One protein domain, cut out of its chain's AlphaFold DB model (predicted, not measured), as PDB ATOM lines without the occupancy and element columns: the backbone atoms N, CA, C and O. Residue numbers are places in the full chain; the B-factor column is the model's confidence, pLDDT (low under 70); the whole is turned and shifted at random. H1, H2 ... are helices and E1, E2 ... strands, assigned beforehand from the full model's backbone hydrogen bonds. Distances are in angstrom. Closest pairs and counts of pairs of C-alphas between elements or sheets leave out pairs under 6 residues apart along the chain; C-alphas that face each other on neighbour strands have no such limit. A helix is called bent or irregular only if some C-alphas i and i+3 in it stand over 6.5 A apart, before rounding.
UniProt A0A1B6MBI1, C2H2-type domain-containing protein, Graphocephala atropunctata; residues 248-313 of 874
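What this domain is: This is residues 248 to 313 of the 874 residues of the protein "C2H2-type domain-containing protein" of Graphocephala atropunctata (UniProt A0A1B6MBI1). What does the model look like at first sight? A small hairpin of two short strands, E1 and E2, lies near one side of three helices: the long H1 meets H2 at a corner, and H3 packs on H2 at a steep angle. The long link of residues 288 to 299 leads from the hairpin to H3, and on its way residues 293 to 294 pair beside E2 as a short third strip. What is it made of, and how large is it? The printed part has 66 residues and is mostly helix, with three named helices and two named strands in the order H1, H2, E1, E2, H3, the strands forming one antiparallel sheet of order E1 - E2. It is compact and rounded, with a radius of gyration of the C-alphas of 10.8 A and spans of 31 by 24 by 18 A.

How they stand to each other: How do the strands pair? E1, residues 277 to 279, and E2, residues 285 to 287, form a hairpin, antiparallel with 151 degrees between their directions. The C-alphas of Glu 278 and Lys 286 face each other at 5.1 A, and N 278 and O 286, 2.8 A apart, and N 286 and O 278, 2.9 A apart, are within hydrogen-bond range. Residues 285 to 286 of E2 also pair, antiparallel, with residues 293 to 294. Which helices come near the strands? The closest C-alphas of H1, residues 248 to 266, and E1 are those of Gln 257 and Lys 279, 7.4 A apart, while H1 and E2 are apart. H2, residues 268 to 276, comes closest to E2 with the C-alphas of Phe 276 and Cys 287, 5.4 A apart. H3, residues 300 to 311, and E1 are apart. How do the helices stand to each other? H1 and H2 touch only at the corner by their link, H1 with residues 263 to 265 alone; the closest C-alphas are those of Val 264 and Lys 271, 4.5 A apart, and the helices run opposite ways at a steep tilt of 53 degrees. H2 and H3 touch and run the same way at a steep tilt of 62 degrees, their closest C-alphas being those of Ile 270 and Phe 307, 6.8 A apart. H1 and H3 are close but not clearly touching, about perpendicular at 73 degrees, with the C-alphas of Leu 263 and Glu 304 closest at 7.2 A. What do the helix backbones show? In H3 every O i to N i+4 pair is within hydrogen-bond range; in H1 it is 14 of 15 and in H2 3 of 5.

Where its parts are: Where are the strands? E1 measures 6.5 A from C-alpha 277 at (194.793, 216.053, 265.691) to C-alpha 279, and E2 measures 7.0 A from C-alpha 285 to C-alpha 287. Where are the helices? H1 begins with C-alpha 248 at (186.232, 198.573, 276.589) and measures 26.8 A. H2 measures 14.2 A and is irregular, with C-alphas 272 and 275 7.4 A apart. H3 measures 16.6 A and ends with C-alpha 311 at (205.554, 216.150, 265.699).

The domain as a whole: How far does the printed part reach? The two C-alphas farthest apart are those of Ala 248 and Asn 312, at 31.1 A. Is it continuous, and which links are long? The printed part has no cut. The links H1 to H2, H2 to E1 and E1 to E2 are tight, and the link E2 to H3, 12 residues, is long. Where is the model's confidence low? The mean pLDDT of the printed part is 85.1, and residues 281 to 283, between E1 and E2, are under 70.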
ATOM      1  N   ALA A 248     184.821 198.307 276.326       81.06
ATOM      2  CA  ALA A 248     186.232 198.573 276.589       81.06
ATOM      3  C   ALA A 248     186.829 199.586 275.588       81.06
ATOM      4  O   ALA A 248     187.330 200.616 276.020       81.06
ATOM      5  N   ASP A 249     186.680 199.387 274.265       79.38
ATOM      6  CA  ASP A 249     187.135 200.358 273.242       79.38
ATOM      7  C   ASP A 249     186.614 201.789 273.512       79.38
ATOM      8  O   ASP A 249     187.327 202.778 273.326       79.38
ATOM      9  N   HIS A 250     185.352 201.913 273.936       81.69
ATOM     10  CA  HIS A 250     184.693 203.188 274.223       81.69
ATOM     11  C   HIS A 250     185.185 203.827 275.533       81.69
ATOM     12  O   HIS A 250     185.403 205.038 275.580       81.69
ATOM     13  N   GLU A 251     185.403 203.034 276.580       81.25
ATOM     14  CA  GLU A 251     185.973 203.482 277.856       81.25
ATOM     15  C   GLU A 251     187.437 203.912 277.686       81.25
ATOM     16  O   GLU A 251     187.785 205.038 278.054       81.25
ATOM     17  N   THR A 252     188.262 203.106 277.006       81.25
ATOM     18  CA  THR A 252     189.638 203.458 276.621       81.25
ATOM     19  C   THR A 252     189.675 204.720 275.758       81.25
ATOM     20  O   THR A 252     190.520 205.583 275.986       81.25
ATOM     21  N   PHE A 253     188.755 204.891 274.800       82.31
ATOM     22  CA  PHE A 253     188.677 206.123 274.009       82.31
ATOM     23  C   PHE A 253     188.362 207.356 274.870       82.31
ATOM     24  O   PHE A 253     188.983 208.402 274.678       82.31
ATOM     25  N   ASN A 254     187.428 207.254 275.820       82.50
ATOM     26  CA  ASN A 254     187.074 208.372 276.697       82.50
ATOM     27  C   ASN A 254     188.224 208.734 277.652       82.50
ATOM     28  O   ASN A 254     188.526 209.918 277.819       82.50
ATOM     29  N   LEU A 255     188.914 207.732 278.209       84.38
ATOM     30  CA  LEU A 255     190.121 207.919 279.020       84.38
ATOM     31  C   LEU A 255     191.235 208.597 278.207       84.38
ATOM     32  O   LEU A 255     191.745 209.643 278.611       84.38
ATOM     33  N   ALA A 256     191.534 208.077 277.015       84.12
ATOM     34  CA  ALA A 256     192.505 208.654 276.090       84.12
ATOM     35  C   ALA A 256     192.145 210.096 275.696       84.12
ATOM     36  O   ALA A 256     193.011 210.973 275.651       84.12
ATOM     37  N   GLN A 257     190.866 210.376 275.422       86.06
ATOM     38  CA  GLN A 257     190.389 211.720 275.103       86.06
ATOM     39  C   GLN A 257     190.605 212.687 276.277       86.06
ATOM     40  O   GLN A 257     191.062 213.805 276.017       86.06
ATOM     41  N   SER A 258     190.322 212.261 277.512       87.06
ATOM     42  CA  SER A 258     190.541 213.041 278.738       87.06
ATOM     43  C   SER A 258     192.029 213.330 278.968       87.06
ATOM     44  O   SER A 258     192.421 214.486 279.126       87.06
ATOM     45  N   LEU A 259     192.881 212.304 278.868       87.56
ATOM     46  CA  LEU A 259     194.336 212.441 278.987       87.56
ATOM     47  C   LEU A 259     194.916 213.367 277.909       87.56
ATOM     48  O   LEU A 259     195.761 214.204 278.216       87.56
ATOM     49  N   MET A 260     194.414 213.307 276.672       87.69
ATOM     50  CA  MET A 260     194.805 214.246 275.615       87.69
ATOM     51  C   MET A 260     194.371 215.688 275.921       87.69
ATOM     52  O   MET A 260     195.129 216.618 275.664       87.69
ATOM     53  N   ASP A 261     193.172 215.905 276.471       88.00
ATOM     54  CA  ASP A 261     192.728 217.256 276.845       88.00
ATOM     55  C   ASP A 261     193.515 217.808 278.059       88.00
ATOM     56  O   ASP A 261     193.735 219.017 278.134       88.00
ATOM     57  N   SER A 262     194.047 216.936 278.928       89.69
ATOM     58  CA  SER A 262     195.038 217.286 279.962       89.69
ATOM     59  C   SER A 262     196.410 217.644 279.365       89.69
ATOM     60  O   SER A 262     196.938 218.723 279.638       89.69
ATOM     61  N   LEU A 263     196.958 216.816 278.464       88.56
ATOM     62  CA  LEU A 263     198.238 217.078 277.783       88.56
ATOM     63  C   LEU A 263     198.220 218.366 276.938       88.56
ATOM     64  O   LEU A 263     199.235 219.050 276.835       88.56
ATOM     65  N   VAL A 264     197.072 218.744 276.369       89.25
ATOM     66  CA  VAL A 264     196.879 220.032 275.671       89.25
ATOM     67  C   VAL A 264     196.887 221.232 276.634       89.25
ATOM     68  O   VAL A 264     197.170 222.357 276.212       89.25
ATOM     69  N   ALA A 265     196.593 221.027 277.920       88.25
ATOM     70  CA  ALA A 265     196.702 222.068 278.937       88.25
ATOM     71  C   ALA A 265     198.146 222.234 279.446       88.25
ATOM     72  O   ALA A 265     198.576 223.374 279.644       88.25
ATOM     73  N   THR A 266     198.888 221.133 279.620       88.25
ATOM     74  CA  THR A 266     200.239 221.120 280.217       88.25
ATOM     75  C   THR A 266     201.378 221.273 279.203       88.25
ATOM     76  O   THR A 266     202.258 222.111 279.402       88.25
ATOM     77  N   ASN A 267     201.385 220.508 278.106       89.12
ATOM     78  CA  ASN A 267     202.487 220.485 277.143       89.12
ATOM     79  C   ASN A 267     202.266 221.503 276.005       89.12
ATOM     80  O   ASN A 267     201.295 221.447 275.244       89.12
ATOM     81  N   LYS A 268     203.226 222.425 275.848       89.44
ATOM     82  CA  LYS A 268     203.202 223.492 274.834       89.44
ATOM     83  C   LYS A 268     203.280 222.974 273.389       89.44
ATOM     84  O   LYS A 268     202.546 223.470 272.538       89.44
ATOM     85  N   GLU A 269     204.128 221.989 273.098       85.88
ATOM     86  CA  GLU A 269     204.268 221.405 271.755       85.88
ATOM     87  C   GLU A 269     202.972 220.707 271.314       85.88
ATOM     88  O   GLU A 269     202.500 220.902 270.187       85.88
ATOM     89  N   ILE A 270     202.366 219.933 272.219       86.94
ATOM     90  CA  ILE A 270     201.084 219.264 271.995       86.94
ATOM     91  C   ILE A 270     199.995 220.312 271.770       86.94
ATOM     92  O   ILE A 270     199.277 220.225 270.774       86.94
ATOM     93  N   LYS A 271     199.919 221.346 272.615       87.50
ATOM     94  CA  LYS A 271     198.970 222.463 272.481       87.50
ATOM     95  C   LYS A 271     199.077 223.185 271.134       87.50
ATOM     96  O   LYS A 271     198.057 223.406 270.481       87.50
ATOM     97  N   GLU A 272     200.289 223.506 270.681       85.38
ATOM     98  CA  GLU A 272     200.523 224.175 269.393       85.38
ATOM     99  C   GLU A 272     200.088 223.317 268.195       85.38
ATOM    100  O   GLU A 272     199.488 223.831 267.249       85.38
ATOM    101  N   ASN A 273     200.338 222.005 268.226       86.12
ATOM    102  CA  ASN A 273     200.007 221.102 267.117       86.12
ATOM    103  C   ASN A 273     198.617 220.430 267.254       86.12
ATOM    104  O   ASN A 273     198.168 219.771 266.313       86.12
ATOM    105  N   ALA A 274     197.895 220.631 268.366       85.94
ATOM    106  CA  ALA A 274     196.621 219.973 268.688       85.94
ATOM    107  C   ALA A 274     195.540 220.134 267.606       85.94
ATOM    108  O   ALA A 274     194.753 219.220 267.361       85.94
ATOM    109  N   HIS A 275     195.520 221.272 266.909       85.31
ATOM    110  CA  HIS A 275     194.565 221.544 265.834       85.31
ATOM    111  C   HIS A 275     194.703 220.568 264.646       85.31
ATOM    112  O   HIS A 275     193.707 220.256 263.976       85.31
ATOM    113  N   PHE A 276     195.892 219.997 264.427       87.06
ATOM    114  CA  PHE A 276     196.110 218.930 263.450       87.06
ATOM    115  C   PHE A 276     195.578 217.565 263.907       87.06
ATOM    116  O   PHE A 276     195.432 216.685 263.064       87.06
ATOM    117  N   ILE A 277     195.238 217.357 265.182       87.94
ATOM    118  CA  ILE A 277     194.793 216.053 265.691       87.94
ATOM    119  C   ILE A 277     193.287 215.834 265.474       87.94
ATOM    120  O   ILE A 277     192.449 216.724 265.636       87.94
ATOM    121  N   GLU A 278     192.940 214.623 265.054       86.44
ATOM    122  CA  GLU A 278     191.598 214.086 264.849       86.44
ATOM    123  C   GLU A 278     191.405 212.918 265.835       86.44
ATOM    124  O   GLU A 278     192.115 211.917 265.737       86.44
ATOM    125  N   LYS A 279     190.481 213.050 266.800       84.62
ATOM    126  CA  LYS A 279     190.136 211.979 267.757       84.62
ATOM    127  C   LYS A 279     189.148 210.999 267.097       84.62
ATOM    128  O   LYS A 279     188.189 211.453 266.468       84.62
ATOM    129  N   LYS A 280     189.353 209.679 267.215       75.06
ATOM    130  CA  LYS A 280     188.442 208.620 266.708       75.06
ATOM    131  C   LYS A 280     188.406 207.436 267.662       75.06
ATOM    132  O   LYS A 280     189.377 207.205 268.354       75.06
ATOM    133  N   MET A 281     187.338 206.638 267.632       64.44
ATOM    134  CA  MET A 281     187.220 205.442 268.485       64.44
ATOM    135  C   MET A 281     188.411 204.481 268.307       64.44
ATOM    136  O   MET A 281     188.988 204.027 269.283       64.44
ATOM    137  N   ASN A 282     188.806 204.212 267.057       64.25
ATOM    138  CA  ASN A 282     189.983 203.413 266.720       64.25
ATOM    139  C   ASN A 282     190.518 203.835 265.327       64.25
ATOM    140  O   ASN A 282     189.713 203.930 264.390       64.25
ATOM    141  N   PRO A 283     191.827 204.112 265.157       65.31
ATOM    142  CA  PRO A 283     192.815 204.365 266.213       65.31
ATOM    143  C   PRO A 283     192.508 205.686 266.936       65.31
ATOM    144  O   PRO A 283     191.920 206.587 266.335       65.31
ATOM    145  N   GLN A 284     192.913 205.805 268.202       79.00
ATOM    146  CA  GLN A 284     192.468 206.872 269.113       79.00
ATOM    147  C   GLN A 284     192.744 208.283 268.565       79.00
ATOM    148  O   GLN A 284     191.879 209.163 268.625       79.00
ATOM    149  N   PHE A 285     193.924 208.484 267.967       88.31
ATOM    150  CA  PHE A 285     194.350 209.767 267.410       88.31
ATOM    151  C   PHE A 285     194.937 209.624 266.010       88.31
ATOM    152  O   PHE A 285     195.633 208.661 265.673       88.31
ATOM    153  N   LYS A 286     194.691 210.639 265.185       88.44
ATOM    154  CA  LYS A 286     195.245 210.742 263.839       88.44
ATOM    155  C   LYS A 286     195.614 212.181 263.505       88.44
ATOM    156  O   LYS A 286     194.835 213.095 263.748       88.44
ATOM    157  N   CYS A 287     196.779 212.393 262.909       88.62
ATOM    158  CA  CYS A 287     197.186 213.704 262.424       88.62
ATOM    159  C   CYS A 287     196.620 213.961 261.020       88.62
ATOM    160  O   CYS A 287     196.893 213.217 260.077       88.62
ATOM    161  N   LYS A 288     195.857 215.046 260.873       86.44
ATOM    162  CA  LYS A 288     195.283 215.539 259.608       86.44
ATOM    163  C   LYS A 288     196.363 216.002 258.627       86.44
ATOM    164  O   LYS A 288     196.157 215.908 257.424       86.44
ATOM    165  N   LEU A 289     197.499 216.490 259.139       84.19
ATOM    166  CA  LEU A 289     198.566 217.113 258.348       84.19
ATOM    167  C   LEU A 289     199.426 216.092 257.590       84.19
ATOM    168  O   LEU A 289     199.725 216.289 256.419       84.19
ATOM    169  N   CYS A 290     199.815 214.995 258.246       84.62
ATOM    170  CA  CYS A 290     200.636 213.933 257.646       84.62
ATOM    171  C   CYS A 290     199.872 212.610 257.436       84.62
ATOM    172  O   CYS A 290     200.457 211.620 257.002       84.62
ATOM    173  N   ASN A 291     198.569 212.576 257.754       84.94
ATOM    174  CA  ASN A 291     197.660 211.428 257.618       84.94
ATOM    175  C   ASN A 291     198.043 210.173 258.447       84.94
ATOM    176  O   ASN A 291     197.418 209.123 258.281       84.94
ATOM    177  N   LYS A 292     199.030 210.263 259.353       85.12
ATOM    178  CA  LYS A 292     199.482 209.160 260.226       85.12
ATOM    179  C   LYS A 292     198.690 209.084 261.534       85.12
ATOM    180  O   LYS A 292     198.217 210.097 262.045       85.12
ATOM    181  N   ASN A 293     198.607 207.880 262.093       88.81
ATOM    182  CA  ASN A 293     198.030 207.626 263.413       88.81
ATOM    183  C   ASN A 293     199.017 208.021 264.526       88.81
ATOM    184  O   ASN A 293     200.228 208.059 264.294       88.81
ATOM    185  N   ILE A 294     198.496 208.277 265.724       87.50
ATOM    186  CA  ILE A 294     199.253 208.378 266.979       87.50
ATOM    187  C   ILE A 294     198.550 207.446 267.968       87.50
ATOM    188  O   ILE A 294     197.325 207.502 268.101       87.50
ATOM    189  N   TYR A 295     199.303 206.546 268.592       83.56
ATOM    190  CA  TYR A 295     198.732 205.528 269.469       83.56
ATOM    191  C   TYR A 295     198.569 206.053 270.892       83.56
ATOM    192  O   TYR A 295     199.424 206.779 271.404       83.56
ATOM    193  N   TYR A 296     197.448 205.681 271.503       84.69
ATOM    194  CA  TYR A 296     197.236 205.841 272.933       84.69
ATOM    195  C   TYR A 296     198.178 204.919 273.719       84.69
ATOM    196  O   TYR A 296     198.484 203.819 273.263       84.69
ATOM    197  N   ASP A 297     198.611 205.386 274.886       81.50
ATOM    198  CA  ASP A 297     199.354 204.630 275.891       81.50
ATOM    199  C   ASP A 297     198.784 205.033 277.263       81.50
ATOM    200  O   ASP A 297     198.395 206.188 277.450       81.50
ATOM    201  N   GLU A 298     198.679 204.092 278.198       80.19
ATOM    202  CA  GLU A 298     198.161 204.363 279.546       80.19
ATOM    203  C   GLU A 298     199.187 205.110 280.408       80.19
ATOM    204  O   GLU A 298     198.817 205.861 281.313       80.19
ATOM    205  N   ASN A 299     200.481 204.962 280.103       86.38
ATOM    206  CA  ASN A 299     201.531 205.765 280.710       86.38
ATOM    207  C   ASN A 299     201.579 207.149 280.038       86.38
ATOM    208  O   ASN A 299     201.897 207.279 278.855       86.38
ATOM    209  N   VAL A 300     201.312 208.197 280.826       86.69
ATOM    210  CA  VAL A 300     201.252 209.594 280.363       86.69
ATOM    211  C   VAL A 300     202.553 210.046 279.691       86.69
ATOM    212  O   VAL A 300     202.489 210.698 278.653       86.69
ATOM    213  N   GLU A 301     203.721 209.656 280.210       87.00
ATOM    214  CA  GLU A 301     205.027 210.022 279.641       87.00
ATOM    215  C   GLU A 301     205.245 209.370 278.267       87.00
ATOM    216  O   GLU A 301     205.746 210.002 277.336       87.00
ATOM    217  N   MET A 302     204.836 208.107 278.112       86.56
ATOM    218  CA  MET A 302     204.893 207.399 276.828       86.56
ATOM    219  C   MET A 302     203.868 207.946 275.832       86.56
ATOM    220  O   MET A 302     204.178 208.092 274.649       86.56
ATOM    221  N   PHE A 303     202.676 208.319 276.295       89.00
ATOM    222  CA  PHE A 303     201.637 208.928 275.469       89.00
ATOM    223  C   PHE A 303     202.042 210.329 274.976       89.00
ATOM    224  O   PHE A 303     201.917 210.630 273.787       89.00
ATOM    225  N   GLU A 304     202.623 211.156 275.846       89.00
ATOM    226  CA  GLU A 304     203.230 212.449 275.509       89.00
ATOM    227  C   GLU A 304     204.378 212.277 274.499       89.00
ATOM    228  O   GLU A 304     204.395 212.912 273.439       89.00
ATOM    229  N   LYS A 305     205.276 211.318 274.745       89.50
ATOM    230  CA  LYS A 305     206.366 210.937 273.835       89.50
ATOM    231  C   LYS A 305     205.865 210.436 272.476       89.50
ATOM    232  O   LYS A 305     206.510 210.725 271.464       89.50
ATOM    233  N   ASN A 306     204.717 209.759 272.397       89.81
ATOM    234  CA  ASN A 306     204.091 209.368 271.125       89.81
ATOM    235  C   ASN A 306     203.643 210.594 270.302       89.81
ATOM    236  O   ASN A 306     203.719 210.564 269.070       89.81
ATOM    237  N   PHE A 307     203.242 211.696 270.946       90.00
ATOM    238  CA  PHE A 307     202.993 212.970 270.264       90.00
ATOM    239  C   PHE A 307     204.288 213.691 269.873       90.00
ATOM    240  O   PHE A 307     204.444 214.040 268.701       90.00
ATOM    241  N   SER A 308     205.244 213.873 270.786       87.88
ATOM    242  CA  SER A 308     206.499 214.583 270.480       87.88
ATOM    243  C   SER A 308     207.336 213.878 269.405       87.88
ATOM    244  O   SER A 308     207.839 214.526 268.485       87.88
ATOM    245  N   THR A 309     207.435 212.544 269.424       89.94
ATOM    246  CA  THR A 309     208.106 211.784 268.347       89.94
ATOM    247  C   THR A 309     207.372 211.885 267.006       89.94
ATOM    248  O   THR A 309     208.010 211.883 265.950       89.94
ATOM    249  N   HIS A 310     206.043 212.037 267.012       90.94
ATOM    250  CA  HIS A 310     205.270 212.302 265.802       90.94
ATOM    251  C   HIS A 310     205.510 213.720 265.264       90.94
ATOM    252  O   HIS A 310     205.772 213.876 264.066       90.94
ATOM    253  N   PHE A 311     205.427 214.748 266.113       88.44
ATOM    254  CA  PHE A 311     205.554 216.150 265.699       88.44
ATOM    255  C   PHE A 311     206.970 216.496 265.227       88.44
ATOM    256  O   PHE A 311     207.116 217.193 264.223       88.44
ATOM    257  N   ASN A 312     207.999 215.911 265.845       86.12
ATOM    258  CA  ASN A 312     209.387 216.025 265.389       86.12
ATOM    259  C   ASN A 312     209.738 215.069 264.236       86.12
ATOM    260  O   ASN A 312     210.870 215.059 263.752       86.12
ATOM    261  N   SER A 313     208.788 214.265 263.739       87.75
ATOM    262  CA  SER A 313     209.050 213.421 262.573       87.75
ATOM    263  C   SER A 313     209.210 214.270 261.306       87.75
ATOM    264  O   SER A 313     208.409 215.163 261.024       87.75
TER     265      SER A 313